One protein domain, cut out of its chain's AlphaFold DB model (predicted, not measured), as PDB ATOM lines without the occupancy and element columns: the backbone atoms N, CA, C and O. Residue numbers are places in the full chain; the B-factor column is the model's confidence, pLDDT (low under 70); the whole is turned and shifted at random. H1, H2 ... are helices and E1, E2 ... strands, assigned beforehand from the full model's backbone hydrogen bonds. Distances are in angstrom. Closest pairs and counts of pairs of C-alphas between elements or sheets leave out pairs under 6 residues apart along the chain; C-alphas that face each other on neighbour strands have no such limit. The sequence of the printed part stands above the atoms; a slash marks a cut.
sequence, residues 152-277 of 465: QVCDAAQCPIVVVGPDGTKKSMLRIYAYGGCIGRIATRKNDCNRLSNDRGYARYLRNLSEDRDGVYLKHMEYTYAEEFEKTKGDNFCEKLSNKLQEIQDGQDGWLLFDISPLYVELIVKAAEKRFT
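Overview. This is residues 152 to 277 of the 465 residues of an uncharacterized protein of Sporofaciens musculi (UniProt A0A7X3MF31). A small three-stranded sheet, E1 to E3, stands at one end, and five helices gather toward the other. H5 runs through the middle, packing on one face of the sheet near one end of E2 and E3; H1 and H4, side by side, cross it, and H2 and H3 lie farther from the sheet. The printed part has 126 residues, running E1 E2 E3 H1 H2 H3 H4 H5, class mixed; the sheet is antiparallel, ordered E1 E2 E3. It is compact, radius of gyration of the C-alphas 14.7 A, spanning 42 by 31 by 22 A.

Along the chain. Find C-alpha 161 at (158.127, 136.769, 133.243), where E1 (161 to 164) begins. E2 (173 to 178, 16.5 A) and E3 (181 to 187, 18.4 A) follow. Next come H1 (200 to 208, 15.8 A), H2 (211 to 224, 17.2 A), H3 (226 to 230) and H4 (237 to 250, 19.7 A). H5 (262 to 276, 21.4 A) ends at C-alpha 276, (145.853, 139.773, 128.180).

Arrangement. E1 E2 E3 form a meander, each strand the antiparallel neighbour of the one before; look at N 162 and O 177, 2.9 A, and N 174 and O 186, 2.8 A, within hydrogen-bond range. H5 is on the sheet at a height of 8.7 A, giving two layers, a helix on one face of a sheet; the closest C-alphas of E3 and H5 are Gly 181 and Ala 272, 5.9 A. H4, the hub, touches H1 at Ser 242 and Ala 203, 4.7 A between closest C-alphas, a shallow tilt of 5 degrees, opposite ways. With residues 264 to 268 alone, H5 touches H4, about perpendicular at 74 degrees; the closest C-alphas, Leu 245 and Leu 267, are 6.3 A apart. H2 and H5 are near each other, with 7 pairs of C-alphas within 10 A. H3 and H4 only just touch, with 3 pairs within 8 A; the closest C-alphas are Phe 229 and Lys 240, 6.5 A. Every O i to N i+4 pair is within hydrogen-bond range in H3, H4 and H5, against 8 of 10 in H2 and 0 of 5 in H1, which has 4 of 6 O i to N i+3 pairs.

Size, cuts and confidence. The two C-alphas farthest apart, Asn 191 and Asp 212, are 45.6 A apart. The printed part has no cut; the links E3 to H1 and H4 to H5 are long. Look for pLDDT under 70 at residues 154 to 158, 189 to 193 and 252 to 260.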
ATOM      1  N   GLN A 152     162.566 131.762 127.728       78.25
ATOM      2  CA  GLN A 152     162.301 132.346 126.417       78.25
ATOM      3  C   GLN A 152     161.091 131.640 125.811       78.25
ATOM      4  O   GLN A 152     161.078 130.419 125.705       78.25
ATOM      5  N   VAL A 153     160.070 132.409 125.430       75.25
ATOM      6  CA  VAL A 153     158.939 131.862 124.669       75.25
ATOM      7  C   VAL A 153     159.423 131.617 123.244       75.25
ATOM      8  O   VAL A 153     160.133 132.461 122.689       75.25
ATOM      9  N   CYS A 154     158.999 130.508 122.643       65.62
ATOM     10  CA  CYS A 154     159.109 130.308 121.202       65.62
ATOM     11  C   CYS A 154     158.471 131.525 120.495       65.62
ATOM     12  O   CYS A 154     157.309 131.833 120.741       65.62
ATOM     13  N   ASP A 155     159.259 132.267 119.710       62.53
ATOM     14  CA  ASP A 155     158.898 133.518 119.006       62.53
ATOM     15  C   ASP A 155     158.903 134.833 119.805       62.53
ATOM     16  O   ASP A 155     158.645 135.894 119.230       62.53
ATOM     17  N   ALA A 156     159.259 134.837 121.094       64.94
ATOM     18  CA  ALA A 156     159.424 136.093 121.830       64.94
ATOM     19  C   ALA A 156     160.880 136.564 121.847       64.94
ATOM     20  O   ALA A 156     161.798 135.844 122.233       64.94
ATOM     21  N   ALA A 157     161.088 137.848 121.555       63.19
ATOM     22  CA  ALA A 157     162.414 138.461 121.613       63.19
ATOM     23  C   ALA A 157     162.993 138.559 123.039       63.19
ATOM     24  O   ALA A 157     164.174 138.879 123.199       63.19
ATOM     25  N   GLN A 158     162.168 138.400 124.083       69.31
ATOM     26  CA  GLN A 158     162.570 138.546 125.482       69.31
ATOM     27  C   GLN A 158     161.688 137.719 126.424       69.31
ATOM     28  O   GLN A 158     160.518 137.476 126.139       69.31
ATOM     29  N   CYS A 159     162.226 137.395 127.602       82.00
ATOM     30  CA  CYS A 159     161.470 136.787 128.693       82.00
ATOM     31  C   CYS A 159     160.249 137.654 129.077       82.00
ATOM     32  O   CYS A 159     160.431 138.853 129.317       82.00
ATOM     33  N   PRO A 160     159.023 137.100 129.159       85.69
ATOM     34  CA  PRO A 160     157.822 137.840 129.563       85.69
ATOM     35  C   PRO A 160     157.546 137.791 131.074       85.69
ATOM     36  O   PRO A 160     156.564 138.371 131.542       85.69
ATOM     37  N   ILE A 161     158.372 137.070 131.835       89.88
ATOM     38  CA  ILE A 161     158.127 136.769 133.243       89.88
ATOM     39  C   ILE A 161     158.742 137.848 134.136       89.88
ATOM     40  O   ILE A 161     159.861 138.311 133.917       89.88
ATOM     41  N   VAL A 162     158.015 138.219 135.188       91.38
ATOM     42  CA  VAL A 162     158.527 139.025 136.299       91.38
ATOM     43  C   VAL A 162     158.242 138.325 137.624       91.38
ATOM     44  O   VAL A 162     157.157 137.782 137.848       91.38
ATOM     45  N   VAL A 163     159.229 138.340 138.516       91.19
ATOM     46  CA  VAL A 163     159.094 137.844 139.888       91.19
ATOM     47  C   VAL A 163     159.052 139.047 140.816       91.19
ATOM     48  O   VAL A 163     159.929 139.902 140.755       91.19
ATOM     49  N   VAL A 164     158.044 139.112 141.682       91.38
ATOM     50  CA  VAL A 164     157.876 140.196 142.659       91.38
ATOM     51  C   VAL A 164     157.788 139.654 144.082       91.38
ATOM     52  O   VAL A 164     157.490 138.477 144.317       91.38
ATOM     53  N   GLY A 165     158.035 140.535 145.053       89.31
ATOM     54  CA  GLY A 165     158.063 140.188 146.469       89.31
ATOM     55  C   GLY A 165     156.723 139.641 146.981       89.31
ATOM     56  O   GLY A 165     155.697 139.731 146.300       89.31
ATOM     57  N   PRO A 166     156.678 139.085 148.198       88.12
ATOM     58  CA  PRO A 166     155.460 138.495 148.735       88.12
ATOM     59  C   PRO A 166     154.380 139.538 149.009       88.12
ATOM     60  O   PRO A 166     154.678 140.645 149.463       88.12
ATOM     61  N   ASP A 167     153.112 139.170 148.820       81.44
ATOM     62  CA  ASP A 167     152.017 140.001 149.319       81.44
ATOM     63  C   ASP A 167     151.896 139.906 150.856       81.44
ATOM     64  O   ASP A 167     152.526 139.079 151.527       81.44
ATOM     65  N   GLY A 168     151.076 140.783 151.440       72.25
ATOM     66  CA  GLY A 168     150.870 140.828 152.890       72.25
ATOM     67  C   GLY A 168     150.174 139.588 153.470       72.25
ATOM     68  O   GLY A 168     150.281 139.356 154.674       72.25
ATOM     69  N   THR A 169     149.487 138.793 152.640       77.12
ATOM     70  CA  THR A 169     148.707 137.610 153.049       77.12
ATOM     71  C   THR A 169     149.560 136.343 153.108       77.12
ATOM     72  O   THR A 169     149.388 135.527 154.011       77.12
ATOM     73  N   LYS A 170     150.526 136.200 152.196       80.19
ATOM     74  CA  LYS A 170     151.468 135.077 152.132       80.19
ATOM     75  C   LYS A 170     152.894 135.606 152.124       80.19
ATOM     76  O   LYS A 170     153.568 135.597 151.102       80.19
ATOM     77  N   LYS A 171     153.359 136.048 153.296       81.88
ATOM     78  CA  LYS A 171     154.630 136.776 153.476       81.88
ATOM     79  C   LYS A 171     155.894 136.019 153.060       81.88
ATOM     80  O   LYS A 171     156.938 136.653 152.998       81.88
ATOM     81  N   SER A 172     155.800 134.715 152.819       81.31
ATOM     82  CA  SER A 172     156.886 133.816 152.422       81.31
ATOM     83  C   SER A 172     156.761 133.302 150.986       81.31
ATOM     84  O   SER A 172     157.483 132.382 150.611       81.31
ATOM     85  N   MET A 173     155.862 133.868 150.179       86.88
ATOM     86  CA  MET A 173     155.611 133.412 148.815       86.88
ATOM     87  C   MET A 173     155.855 134.548 147.824       86.88
ATOM     88  O   MET A 173     155.021 135.450 147.724       86.88
ATOM     89  N   LEU A 174     156.961 134.494 147.080       90.06
ATOM     90  CA  LEU A 174     157.173 135.359 145.915       90.06
ATOM     91  C   LEU A 174     156.074 135.098 144.889       90.06
ATOM     92  O   LEU A 174     155.532 133.994 144.824       90.06
ATOM     93  N   ARG A 175     155.728 136.110 144.100       92.12
ATOM     94  CA  ARG A 175     154.675 136.017 143.083       92.12
ATOM     95  C   ARG A 175     155.303 136.087 141.698       92.12
ATOM     96  O   ARG A 175     156.207 136.887 141.481       92.12
ATOM     97  N   ILE A 176     154.811 135.258 140.786       91.56
ATOM     98  CA  ILE A 176     155.277 135.159 139.403       91.56
ATOM     99  C   ILE A 176     154.172 135.705 138.502       91.56
ATOM    100  O   ILE A 176     153.038 135.218 138.575       91.56
ATOM    101  N   TYR A 177     154.498 136.673 137.649       92.44
ATOM    102  CA  TYR A 177     153.574 137.231 136.665       92.44
ATOM    103  C   TYR A 177     154.105 137.081 135.243       92.44
ATOM    104  O   TYR A 177     155.311 137.151 135.022       92.44
ATOM    105  N   ALA A 178     153.187 136.929 134.290       90.81
ATOM    106  CA  ALA A 178     153.445 137.037 132.858       90.81
ATOM    107  C   ALA A 178     152.260 137.740 132.185       90.81
ATOM    108  O   ALA A 178     151.107 137.449 132.510       90.81
ATOM    109  N   TYR A 179     152.538 138.686 131.284       86.94
ATOM    110  CA  TYR A 179     151.531 139.444 130.522       86.94
ATOM    111  C   TYR A 179     150.381 140.050 131.359       86.94
ATOM    112  O   TYR A 179     149.300 140.284 130.845       86.94
ATOM    113  N   GLY A 180     150.573 140.336 132.649       85.94
ATOM    114  CA  GLY A 180     149.532 140.885 133.536       85.94
ATOM    115  C   GLY A 180     148.885 139.870 134.473       85.94
ATOM    116  O   GLY A 180     148.256 140.254 135.458       85.94
ATOM    117  N   GLY A 181     149.076 138.580 134.219       89.06
ATOM    118  CA  GLY A 181     148.507 137.498 135.006       89.06
ATOM    119  C   GLY A 181     149.453 136.964 136.068       89.06
ATOM    120  O   GLY A 181     150.598 136.655 135.759       89.06
ATOM    121  N   CYS A 182     148.973 136.768 137.303       90.19
ATOM    122  CA  CYS A 182     149.686 135.935 138.274       90.19
ATOM    123  C   CYS A 182     149.636 134.487 137.775       90.19
ATOM    124  O   CYS A 182     148.554 133.892 137.745       90.19
ATOM    125  N   ILE A 183     150.787 133.930 137.406       89.88
ATOM    126  CA  ILE A 183     150.916 132.558 136.900       89.88
ATOM    127  C   ILE A 183     151.356 131.580 137.992       89.88
ATOM    128  O   ILE A 183     151.054 130.401 137.909       89.88
ATOM    129  N   GLY A 184     151.954 132.050 139.088       88.19
ATOM    130  CA  GLY A 184     152.325 131.168 140.194       88.19
ATOM    131  C   GLY A 184     152.976 131.890 141.362       88.19
ATOM    132  O   GLY A 184     153.022 133.122 141.416       88.19
ATOM    133  N   ARG A 185     153.460 131.115 142.331       87.88
ATOM    134  CA  ARG A 185     154.157 131.594 143.523       87.88
ATOM    135  C   ARG A 185     155.290 130.662 143.929       87.88
ATOM    136  O   ARG A 185     155.124 129.447 143.908       87.88
ATOM    137  N   ILE A 186     156.388 131.243 144.402       85.06
ATOM    138  CA  ILE A 186     157.589 130.519 144.837       85.06
ATOM    139  C   ILE A 186     157.740 130.684 146.344       85.06
ATOM    140  O   ILE A 186     157.700 131.802 146.861       85.06
ATOM    141  N   ALA A 187     157.896 129.580 147.055       82.94
ATOM    142  CA  ALA A 187     158.178 129.563 148.473       82.94
ATOM    143  C   ALA A 187     159.589 130.081 148.765       82.94
ATOM    144  O   ALA A 187     160.546 129.798 148.053       82.94
ATOM    145  N   THR A 188     159.705 130.817 149.865       78.19
ATOM    146  CA  THR A 188     160.972 131.330 150.430       78.19
ATOM    147  C   THR A 188     161.296 130.669 151.771       78.19
ATOM    148  O   THR A 188     162.303 130.963 152.408       78.19
ATOM    149  N   ARG A 189     160.416 129.777 152.251       69.31
ATOM    150  CA  ARG A 189     160.555 129.068 153.526       69.31
ATOM    151  C   ARG A 189     160.457 127.566 153.331       69.31
ATOM    152  O   ARG A 189     159.610 127.071 152.608       69.31
ATOM    153  N   LYS A 190     161.241 126.854 154.139       56.72
ATOM    154  CA  LYS A 190     161.377 125.388 154.214       56.72
ATOM    155  C   LYS A 190     160.074 124.570 154.253       56.72
ATOM    156  O   LYS A 190     160.106 123.394 153.893       56.72
ATOM    157  N   ASN A 191     159.006 125.126 154.823       61.94
ATOM    158  CA  ASN A 191     157.740 124.418 155.049       61.94
ATOM    159  C   ASN A 191     156.645 124.855 154.068       61.94
ATOM    160  O   ASN A 191     155.555 124.293 154.096       61.94
ATOM    161  N   ASP A 192     156.926 125.866 153.249       68.50
ATOM    162  CA  ASP A 192     156.032 126.290 152.190       68.50
ATOM    163  C   ASP A 192     156.444 125.592 150.897       68.50
ATOM    164  O   ASP A 192     157.623 125.344 150.653       68.50
ATOM    165  N   CYS A 193     155.457 125.302 150.062       69.94
ATOM    166  CA  CYS A 193     155.677 124.778 148.726       69.94
ATOM    167  C   CYS A 193     155.353 125.846 147.694       69.94
ATOM    168  O   CYS A 193     154.420 126.632 147.899       69.94
ATOM    169  N   ASN A 194     156.081 125.825 146.581       76.62
ATOM    170  CA  ASN A 194     155.734 126.564 145.374       76.62
ATOM    171  C   ASN A 194     154.312 126.176 144.923       76.62
ATOM    172  O   ASN A 194     153.858 125.055 145.167       76.62
ATOM    173  N   ARG A 195     153.576 127.119 144.329       76.62
ATOM    174  CA  ARG A 195     152.159 126.937 143.978       76.62
ATOM    175  C   ARG A 195     151.827 127.563 142.639       76.62
ATOM    176  O   ARG A 195     152.297 128.655 142.333       76.62
ATOM    177  N   LEU A 196     150.961 126.900 141.883       78.31
ATOM    178  CA  LEU A 196     150.434 127.425 140.629       78.31
ATOM    179  C   LEU A 196     149.463 128.574 140.926       78.31
ATOM    180  O   LEU A 196     149.046 128.790 142.073       78.31
ATOM    181  N   SER A 197     149.098 129.328 139.893       77.50
ATOM    182  CA  SER A 197     147.993 130.276 140.009       77.50
ATOM    183  C   SER A 197     146.702 129.557 140.397       77.50
ATOM    184  O   SER A 197     146.346 128.540 139.807       77.50
ATOM    185  N   ASN A 198     145.969 130.124 141.358       70.62
ATOM    186  CA  ASN A 198     144.629 129.652 141.716       70.62
ATOM    187  C   ASN A 198     143.600 129.924 140.604       70.62
ATOM    188  O   ASN A 198     142.482 129.416 140.672       70.62
ATOM    189  N   ASP A 199     143.948 130.754 139.618       78.06
ATOM    190  CA  ASP A 199     143.088 131.024 138.475       78.06
ATOM    191  C   ASP A 199     143.153 129.847 137.490       78.06
ATOM    192  O   ASP A 199     144.037 129.752 136.636       78.06
ATOM    193  N   ARG A 200     142.197 128.924 137.628       74.06
ATOM    194  CA  ARG A 200     142.020 127.782 136.713       74.06
ATOM    195  C   ARG A 200     141.461 128.198 135.348       74.06
ATOM    196  O   ARG A 200     141.341 127.381 134.450       74.06
ATOM    197  N   GLY A 201     141.124 129.475 135.166       85.38
ATOM    198  CA  GLY A 201     140.568 129.991 133.924       85.38
ATOM    199  C   GLY A 201     141.586 130.156 132.797       85.38
ATOM    200  O   GLY A 201     141.177 130.526 131.701       85.38
ATOM    201  N   TYR A 202     142.885 129.919 133.023       90.44
ATOM    202  CA  TYR A 202     143.903 130.067 131.977       90.44
ATOM    203  C   TYR A 202     143.791 129.010 130.875       90.44
ATOM    204  O   TYR A 202     143.898 129.363 129.702       90.44
ATOM    205  N   ALA A 203     143.508 127.752 131.223       91.81
ATOM    206  CA  ALA A 203     143.457 126.639 130.273       91.81
ATOM    207  C   ALA A 203     142.601 126.934 129.029       91.81
ATOM    208  O   ALA A 203     143.034 126.700 127.902       91.81
ATOM    209  N   ARG A 204     141.429 127.559 129.216       93.38
ATOM    210  CA  ARG A 204     140.495 127.879 128.122       93.38
ATOM    211  C   ARG A 204     141.097 128.764 127.028       93.38
ATOM    212  O   ARG A 204     140.640 128.703 125.894       93.38
ATOM    213  N   TYR A 205     142.094 129.591 127.348       92.94
ATOM    214  CA  TYR A 205     142.694 130.509 126.379       92.94
ATOM    215  C   TYR A 205     143.585 129.787 125.364       92.94
ATOM    216  O   TYR A 205     143.776 130.304 124.266       92.94
ATOM    217  N   LEU A 206     144.053 128.573 125.675       94.19
ATOM    218  CA  LEU A 206     144.793 127.735 124.726       94.19
ATOM    219  C   LEU A 206     143.891 127.143 123.633       94.19
ATOM    220  O   LEU A 206     144.371 126.838 122.548       94.19
ATOM    221  N   ARG A 207     142.572 127.058 123.862       92.69
ATOM    222  CA  ARG A 207     141.603 126.622 122.837       92.69
ATOM    223  C   ARG A 207     141.401 127.650 121.724       92.69
ATOM    224  O   ARG A 207     140.894 127.304 120.667       92.69
ATOM    225  N   ASN A 208     141.789 128.901 121.968       89.50
ATOM    226  CA  ASN A 208     141.583 130.021 121.049       89.50
ATOM    227  C   ASN A 208     142.823 130.315 120.186       89.50
ATOM    228  O   ASN A 208     142.891 131.372 119.556       89.50
ATOM    229  N   LEU A 209     143.827 129.432 120.203       90.19
ATOM    230  CA  LEU A 209     145.003 129.548 119.345       90.19
ATOM    231  C   LEU A 209     144.611 129.288 117.885       90.19
ATOM    232  O   LEU A 209     143.809 128.399 117.604       90.19
ATOM    233  N   SER A 210     145.182 130.069 116.968       86.88
ATOM    234  CA  SER A 210     144.914 129.970 115.525       86.88
ATOM    235  C   SER A 210     146.192 129.637 114.768       86.88
ATOM    236  O   SER A 210     147.209 130.281 115.023       86.88
ATOM    237  N   GLU A 211     146.131 128.726 113.798       83.75
ATOM    238  CA  GLU A 211     147.294 128.318 112.992       83.75
ATOM    239  C   GLU A 211     148.003 129.500 112.312       83.75
ATOM    240  O   GLU A 211     149.230 129.557 112.317       83.75
ATOM    241  N   ASP A 212     147.254 130.494 111.824       83.06
ATOM    242  CA  ASP A 212     147.820 131.653 111.116       83.06
ATOM    243  C   ASP A 212     148.741 132.519 111.988       83.06
ATOM    244  O   ASP A 212     149.737 133.058 111.510       83.06
ATOM    245  N   ARG A 213     148.403 132.681 113.274       82.69
ATOM    246  CA  ARG A 213     149.130 133.572 114.203       82.69
ATOM    247  C   ARG A 213     150.010 132.835 115.200       82.69
ATOM    248  O   ARG A 213     150.967 133.410 115.699       82.69
ATOM    249  N   ASP A 214     149.669 131.593 115.518       88.69
ATOM    250  CA  ASP A 214     150.328 130.788 116.546       88.69
ATOM    251  C   ASP A 214     150.991 129.534 115.965       88.69
ATOM    252  O   ASP A 214     151.467 128.693 116.721       88.69
ATOM    253  N   GLY A 215     151.029 129.380 114.638       89.06
ATOM    254  CA  GLY A 215     151.492 128.158 113.983       89.06
ATOM    255  C   GLY A 215     152.922 127.747 114.340       89.06
ATOM    256  O   GLY A 215     153.206 126.555 114.395       89.06
ATOM    257  N   VAL A 216     153.817 128.700 114.620       89.69
ATOM    258  CA  VAL A 216     155.188 128.385 115.056       89.69
ATOM    259  C   VAL A 216     155.191 127.814 116.477       89.69
ATOM    260  O   VAL A 216     155.729 126.727 116.686       89.69
ATOM    261  N   TYR A 217     154.487 128.454 117.415       90.69
ATOM    262  CA  TYR A 217     154.259 127.914 118.757       90.69
ATOM    263  C   TYR A 217     153.600 126.524 118.723       90.69
ATOM    264  O   TYR A 217     154.061 125.611 119.400       90.69
ATOM    265  N   LEU A 218     152.547 126.332 117.921       92.88
ATOM    266  CA  LEU A 218     151.847 125.044 117.830       92.88
ATOM    267  C   LEU A 218     152.785 123.934 117.337       92.88
ATOM    268  O   LEU A 218     152.890 122.903 117.996       92.88
ATOM    269  N   LYS A 219     153.547 124.180 116.263       91.12
ATOM    270  CA  LYS A 219     154.556 123.231 115.758       91.12
ATOM    271  C   LYS A 219     155.642 122.930 116.788       91.12
ATOM    272  O   LYS A 219     156.072 121.786 116.907       91.12
ATOM    273  N   HIS A 220     156.086 123.941 117.535       90.25
ATOM    274  CA  HIS A 220     157.062 123.757 118.606       90.25
ATOM    275  C   HIS A 220     156.532 122.831 119.705       90.25
ATOM    276  O   HIS A 220     157.240 121.907 120.104       90.25
ATOM    277  N   MET A 221     155.288 123.033 120.150       90.44
ATOM    278  CA  MET A 221     154.660 122.189 121.170       90.44
ATOM    279  C   MET A 221     154.443 120.755 120.678       90.44
ATOM    280  O   MET A 221     154.695 119.815 121.430       90.44
ATOM    281  N   GLU A 222     153.997 120.580 119.429       88.62
ATOM    282  CA  GLU A 222     153.814 119.256 118.817       88.62
ATOM    283  C   GLU A 222     155.132 118.490 118.732       88.62
ATOM    284  O   GLU A 222     155.162 117.305 119.036       88.62
ATOM    285  N   TYR A 223     156.223 119.162 118.357       86.31
ATOM    286  CA  TYR A 223     157.536 118.535 118.225       86.31
ATOM    287  C   TYR A 223     158.198 118.250 119.580       86.31
ATOM    288  O   TYR A 223     158.718 117.161 119.803       86.31
ATOM    289  N   THR A 224     158.185 119.225 120.491       84.06
ATOM    290  CA  THR A 224     158.945 119.168 121.754       84.06
ATOM    291  C   THR A 224     158.276 118.273 122.794       84.06
ATOM    292  O   THR A 224     158.959 117.658 123.608       84.06
ATOM    293  N   TYR A 225     156.945 118.174 122.760       84.44
ATOM    294  CA  TYR A 225     156.147 117.467 123.765       84.44
ATOM    295  C   TYR A 225     155.188 116.441 123.144       84.44
ATOM    296  O   TYR A 225     154.126 116.170 123.707       84.44
ATOM    297  N   ALA A 226     155.548 115.862 121.992       81.56
ATOM    298  CA  ALA A 226     154.726 114.881 121.275       81.56
ATOM    299  C   ALA A 226     154.187 113.777 122.205       81.56
ATOM    300  O   ALA A 226     152.974 113.592 122.317       81.56
ATOM    301  N   GLU A 227     155.084 113.119 122.946       80.81
ATOM    302  CA  GLU A 227     154.764 112.002 123.847       80.81
ATOM    303  C   GLU A 227     153.777 112.393 124.960       80.81
ATOM    304  O   GLU A 227     152.871 111.631 125.311       80.81
ATOM    305  N   GLU A 228     153.900 113.614 125.489       80.94
ATOM    306  CA  GLU A 228     153.005 114.145 126.523       80.94
ATOM    307  C   GLU A 228     151.576 114.332 125.996       80.94
ATOM    308  O   GLU A 228     150.598 114.163 126.737       80.94
ATOM    309  N   PHE A 229     151.436 114.663 124.708       84.69
ATOM    310  CA  PHE A 229     150.155 114.952 124.063       84.69
ATOM    311  C   PHE A 229     149.539 113.764 123.314       84.69
ATOM    312  O   PHE A 229     148.348 113.810 122.980       84.69
ATOM    313  N   GLU A 230     150.274 112.672 123.102       83.50
ATOM    314  CA  GLU A 230     149.714 111.421 122.571       83.50
ATOM    315  C   GLU A 230     148.622 110.862 123.487       83.50
ATOM    316  O   GLU A 230     147.546 110.480 123.022       83.50
ATOM    317  N   LYS A 231     148.871 110.877 124.801       82.56
ATOM    318  CA  LYS A 231     147.969 110.322 125.826       82.56
ATOM    319  C   LYS A 231     146.934 111.327 126.343       82.56
ATOM    320  O   LYS A 231     146.028 110.948 127.083       82.56
ATOM    321  N   THR A 232     147.059 112.599 125.965       86.31
ATOM    322  CA  THR A 232     146.162 113.669 126.420       86.31
ATOM    323  C   THR A 232     144.861 113.664 125.614       86.31
ATOM    324  O   THR A 232     144.879 113.628 124.382       86.31
ATOM    325  N   LYS A 233     143.712 113.732 126.299       87.38
ATOM    326  CA  LYS A 233     142.388 113.788 125.651       87.38
ATOM    327  C   LYS A 233     142.177 115.125 124.928       87.38
ATOM    328  O   LYS A 233     142.517 116.173 125.470       87.38
ATOM    329  N   GLY A 234     141.541 115.098 123.759       88.19
ATOM    330  CA  GLY A 234     141.120 116.286 123.006       88.19
ATOM    331  C   GLY A 234     140.932 115.974 121.522       88.19
ATOM    332  O   GLY A 234     141.673 115.152 120.979       88.19
ATOM    333  N   ASP A 235     139.961 116.627 120.884       88.12
ATOM    334  CA  ASP A 235     139.593 116.392 119.481       88.12
ATOM    335  C   ASP A 235     140.585 117.043 118.508       88.12
ATOM    336  O   ASP A 235     140.766 116.591 117.378       88.12
ATOM    337  N   ASN A 236     141.260 118.104 118.952       91.88
ATOM    338  CA  ASN A 236     142.319 118.789 118.215       91.88
ATOM    339  C   ASN A 236     143.484 119.164 119.143       91.88
ATOM    340  O   ASN A 236     143.377 119.092 120.370       91.88
ATOM    341  N   PHE A 237     144.609 119.578 118.556       93.06
ATOM    342  CA  PHE A 237     145.822 119.861 119.317       93.06
ATOM    343  C   PHE A 237     145.648 121.011 120.324       93.06
ATOM    344  O   PHE A 237     146.037 120.871 121.481       93.06
ATOM    345  N   CYS A 238     144.972 122.104 119.957       94.88
ATOM    346  CA  CYS A 238     144.681 123.214 120.877       94.88
ATOM    347  C   CYS A 238     143.841 122.769 122.088       94.88
ATOM    348  O   CYS A 238     144.057 123.225 123.216       94.88
ATOM    349  N   GLU A 239     142.897 121.850 121.880       94.44
ATOM    350  CA  GLU A 239     142.137 121.248 122.971       94.44
ATOM    351  C   GLU A 239     143.022 120.371 123.863       94.44
ATOM    352  O   GLU A 239     142.920 120.473 125.087       94.44
ATOM    353  N   LYS A 240     143.942 119.587 123.287       94.75
ATOM    354  CA  LYS A 240     144.935 118.825 124.061       94.75
ATOM    355  C   LYS A 240     145.816 119.739 124.916       94.75
ATOM    356  O   LYS A 240     145.988 119.462 126.100       94.75
ATOM    357  N   LEU A 241     146.299 120.864 124.378       94.88
ATOM    358  CA  LEU A 241     147.057 121.868 125.144       94.88
ATOM    359  C   LEU A 241     146.244 122.401 126.336       94.88
ATOM    360  O   LEU A 241     146.728 122.446 127.469       94.88
ATOM    361  N   SER A 242     144.987 122.781 126.080       94.56
ATOM    362  CA  SER A 242     144.058 123.249 127.113       94.56
ATOM    363  C   SER A 242     143.827 122.189 128.187       94.56
ATOM    364  O   SER A 242     143.862 122.516 129.373       94.56
ATOM    365  N   ASN A 243     143.563 120.946 127.793       92.88
ATOM    366  CA  ASN A 243     143.260 119.864 128.723       92.88
ATOM    367  C   ASN A 243     144.495 119.491 129.547       92.88
ATOM    368  O   ASN A 243     144.369 119.347 130.758       92.88
ATOM    369  N   LYS A 244     145.694 119.473 128.953       90.62
ATOM    370  CA  LYS A 244     146.945 119.241 129.686       90.62
ATOM    371  C   LYS A 244     147.203 120.307 130.747       90.62
ATOM    372  O   LYS A 244     147.532 119.973 131.882       90.62
ATOM    373  N   LEU A 245     147.033 121.592 130.414       90.19
ATOM    374  CA  LEU A 245     147.189 122.661 131.408       90.19
ATOM    375  C   LEU A 245     146.158 122.515 132.537       90.19
ATOM    376  O   LEU A 245     146.507 122.680 133.704       90.19
ATOM    377  N   GLN A 246     144.912 122.168 132.202       89.62
ATOM    378  CA  GLN A 246     143.859 121.923 133.188       89.62
ATOM    379  C   GLN A 246     144.199 120.732 134.100       89.62
ATOM    380  O   GLN A 246     144.107 120.865 135.316       89.62
ATOM    381  N   GLU A 247     144.664 119.611 133.542       86.56
ATOM    382  CA  GLU A 247     145.127 118.434 134.289       86.56
ATOM    383  C   GLU A 247     146.262 118.793 135.261       86.56
ATOM    384  O   GLU A 247     146.205 118.428 136.437       86.56
ATOM    385  N   ILE A 248     147.251 119.576 134.809       83.00
ATOM    386  CA  ILE A 248     148.342 120.077 135.664       83.00
ATOM    387  C   ILE A 248     147.790 120.965 136.796       83.00
ATOM    388  O   ILE A 248     148.248 120.867 137.935       83.00
ATOM    389  N   GLN A 249     146.811 121.829 136.507       81.25
ATOM    390  CA  GLN A 249     146.196 122.719 137.501       81.25
ATOM    391  C   GLN A 249     145.256 121.992 138.485       81.25
ATOM    392  O   GLN A 249     145.075 122.475 139.608       81.25
ATOM    393  N   ASP A 250     144.664 120.863 138.085       80.25
ATOM    394  CA  ASP A 250     143.721 120.072 138.888       80.25
ATOM    395  C   ASP A 250     144.379 118.929 139.681       80.25
ATOM    396  O   ASP A 250     143.779 118.432 140.639       80.25
ATOM    397  N   GLY A 251     145.605 118.526 139.328       70.69
ATOM    398  CA  GLY A 251     146.354 117.463 140.001       70.69
ATOM    399  C   GLY A 251     146.500 117.670 141.518       70.69
ATOM    400  O   GLY A 251     146.894 118.741 141.991       70.69
ATOM    401  N   GLN A 252     146.203 116.623 142.304       51.06
ATOM    402  CA  GLN A 252     146.193 116.670 143.778       51.06
ATOM    403  C   GLN A 252     147.592 116.814 144.418       51.06
ATOM    404  O   GLN A 252     147.686 117.299 145.545       51.06
ATOM    405  N   ASP A 253     148.671 116.536 143.674       44.41
ATOM    406  CA  ASP A 253     150.072 116.760 144.078       44.41
ATOM    407  C   ASP A 253     150.621 118.142 143.662       44.41
ATOM    408  O   ASP A 253     151.835 118.343 143.565       44.41
ATOM    409  N   GLY A 254     149.739 119.132 143.460       42.84
ATOM    410  CA  GLY A 254     150.036 120.523 143.052       42.84
ATOM    411  C   GLY A 254     150.952 121.348 143.982       42.84
ATOM    412  O   GLY A 254     150.961 122.578 143.920       42.84
ATOM    413  N   TRP A 255     151.711 120.676 144.851       44.84
ATOM    414  CA  TRP A 255     152.639 121.192 145.853       44.84
ATOM    415  C   TRP A 255     154.108 120.812 145.578       44.84
ATOM    416  O   TRP A 255     154.986 121.350 146.244       44.84
ATOM    417  N   LEU A 256     154.406 119.902 144.640       46.31
ATOM    418  CA  LEU A 256     155.775 119.382 144.428       46.31
ATOM    419  C   LEU A 256     156.309 119.511 142.992       46.31
ATOM    420  O   LEU A 256     157.507 119.373 142.785       46.31
ATOM    421  N   LEU A 257     155.475 119.862 142.012       47.59
ATOM    422  CA  LEU A 257     155.842 119.923 140.581       47.59
ATOM    423  C   LEU A 257     156.772 121.092 140.181       47.59
ATOM    424  O   LEU A 257     156.955 121.399 139.004       47.59
ATOM    425  N   PHE A 258     157.332 121.795 141.159       48.72
ATOM    426  CA  PHE A 258     157.878 123.137 141.000       48.72
ATOM    427  C   PHE A 258     159.396 123.249 141.047       48.72
ATOM    428  O   PHE A 258     159.914 124.364 141.115       48.72
ATOM    429  N   ASP A 259     160.091 122.136 140.855       52.50
ATOM    430  CA  ASP A 259     161.426 122.218 140.257       52.50
ATOM    431  C   ASP A 259     161.329 122.630 138.755       52.50
ATOM    432  O   ASP A 259     162.336 122.868 138.102       52.50
ATOM    433  N   ILE A 260     160.085 122.910 138.309       55.84
ATOM    434  CA  ILE A 260     159.579 123.516 137.072       55.84
ATOM    435  C   ILE A 260     159.517 122.493 135.948       55.84
ATOM    436  O   ILE A 260     160.464 122.343 135.191       55.84
ATOM    437  N   SER A 261     158.352 121.855 135.785       70.00
ATOM    438  CA  SER A 261     157.992 121.266 134.492       70.00
ATOM    439  C   SER A 261     158.063 122.377 133.431       70.00
ATOM    440  O   SER A 261     157.256 123.314 133.507       70.00
ATOM    441  N   PRO A 262     159.003 122.319 132.467       75.88
ATOM    442  CA  PRO A 262     159.114 123.345 131.429       75.88
ATOM    443  C   PRO A 262     157.796 123.485 130.656       75.88
ATOM    444  O   PRO A 262     157.330 124.596 130.414       75.88
ATOM    445  N   LEU A 263     157.108 122.355 130.459       83.25
ATOM    446  CA  LEU A 263     155.781 122.272 129.860       83.25
ATOM    447  C   LEU A 263     154.739 123.147 130.575       83.25
ATOM    448  O   LEU A 263     153.957 123.832 129.918       83.25
ATOM    449  N   TYR A 264     154.713 123.172 131.914       85.00
ATOM    450  CA  TYR A 264     153.777 124.045 132.631       85.00
ATOM    451  C   TYR A 264     154.039 125.521 132.328       85.00
ATOM    452  O   TYR A 264     153.090 126.263 132.068       85.00
ATOM    453  N   VAL A 265     155.308 125.946 132.376       85.44
ATOM    454  CA  VAL A 265     155.683 127.347 132.144       85.44
ATOM    455  C   VAL A 265     155.314 127.763 130.728       85.44
ATOM    456  O   VAL A 265     154.718 128.824 130.559       85.44
ATOM    457  N   GLU A 266     155.571 126.915 129.736       88.12
ATOM    458  CA  GLU A 266     155.191 127.188 128.350       88.12
ATOM    459  C   GLU A 266     153.679 127.354 128.181       88.12
ATOM    460  O   GLU A 266     153.213 128.395 127.702       88.12
ATOM    461  N   LEU A 267     152.897 126.391 128.676       90.94
ATOM    462  CA  LEU A 267     151.440 126.427 128.571       90.94
ATOM    463  C   LEU A 267     150.836 127.635 129.303       90.94
ATOM    464  O   LEU A 267     149.974 128.326 128.753       90.94
ATOM    465  N   ILE A 268     151.264 127.912 130.541       91.38
ATOM    466  CA  ILE A 268     150.672 128.988 131.349       91.38
ATOM    467  C   ILE A 268     151.070 130.374 130.840       91.38
ATOM    468  O   ILE A 268     150.247 131.291 130.879       91.38
ATOM    469  N   VAL A 269     152.301 130.542 130.345       91.50
ATOM    470  CA  VAL A 269     152.754 131.819 129.782       91.50
ATOM    471  C   VAL A 269     152.000 132.114 128.491       91.50
ATOM    472  O   VAL A 269     151.493 133.230 128.353       91.50
ATOM    473  N   LYS A 270     151.825 131.127 127.600       92.06
ATOM    474  CA  LYS A 270     151.036 131.319 126.373       92.06
ATOM    475  C   LYS A 270     149.559 131.583 126.672       92.06
ATOM    476  O   LYS A 270     148.939 132.448 126.054       92.06
ATOM    477  N   ALA A 271     148.989 130.895 127.660       92.44
ATOM    478  CA  ALA A 271     147.623 131.156 128.106       92.44
ATOM    479  C   ALA A 271     147.461 132.577 128.678       92.44
ATOM    480  O   ALA A 271     146.453 133.241 128.419       92.44
ATOM    481  N   ALA A 272     148.447 133.057 129.442       91.88
ATOM    482  CA  ALA A 272     148.463 134.421 129.961       91.88
ATOM    483  C   ALA A 272     148.583 135.455 128.832       91.88
ATOM    484  O   ALA A 272     147.800 136.403 128.806       91.88
ATOM    485  N   GLU A 273     149.476 135.237 127.864       89.25
ATOM    486  CA  GLU A 273     149.587 136.059 126.653       89.25
ATOM    487  C   GLU A 273     148.225 136.185 125.961       89.25
ATOM    488  O   GLU A 273     147.713 137.291 125.797       89.25
ATOM    489  N   LYS A 274     147.567 135.064 125.647       88.44
ATOM    490  CA  LYS A 274     146.267 135.064 124.955       88.44
ATOM    491  C   LYS A 274     145.149 135.734 125.738       88.44
ATOM    492  O   LYS A 274     144.231 136.287 125.139       88.44
ATOM    493  N   ARG A 275     145.199 135.684 127.067       89.06
ATOM    494  CA  ARG A 275     144.206 136.341 127.920       89.06
ATOM    495  C   ARG A 275     144.338 137.857 127.922       89.06
ATOM    496  O   ARG A 275     143.321 138.545 127.985       89.06
ATOM    497  N   PHE A 276     145.567 138.356 127.952       85.12
ATOM    498  CA  PHE A 276     145.853 139.773 128.180       85.12
ATOM    499  C   PHE A 276     146.299 140.522 126.922       85.12
ATOM    500  O   PHE A 276     146.581 141.718 126.990       85.12
ATOM    501  N   THR A 277     146.302 139.839 125.781       76.50
ATOM    502  CA  THR A 277     146.477 140.432 124.456       76.50
ATOM    503  C   THR A 277     145.109 140.652 123.816       76.50
ATOM    504  O   THR A 277     144.228 139.791 123.884       76.50
TER     505      THR A 277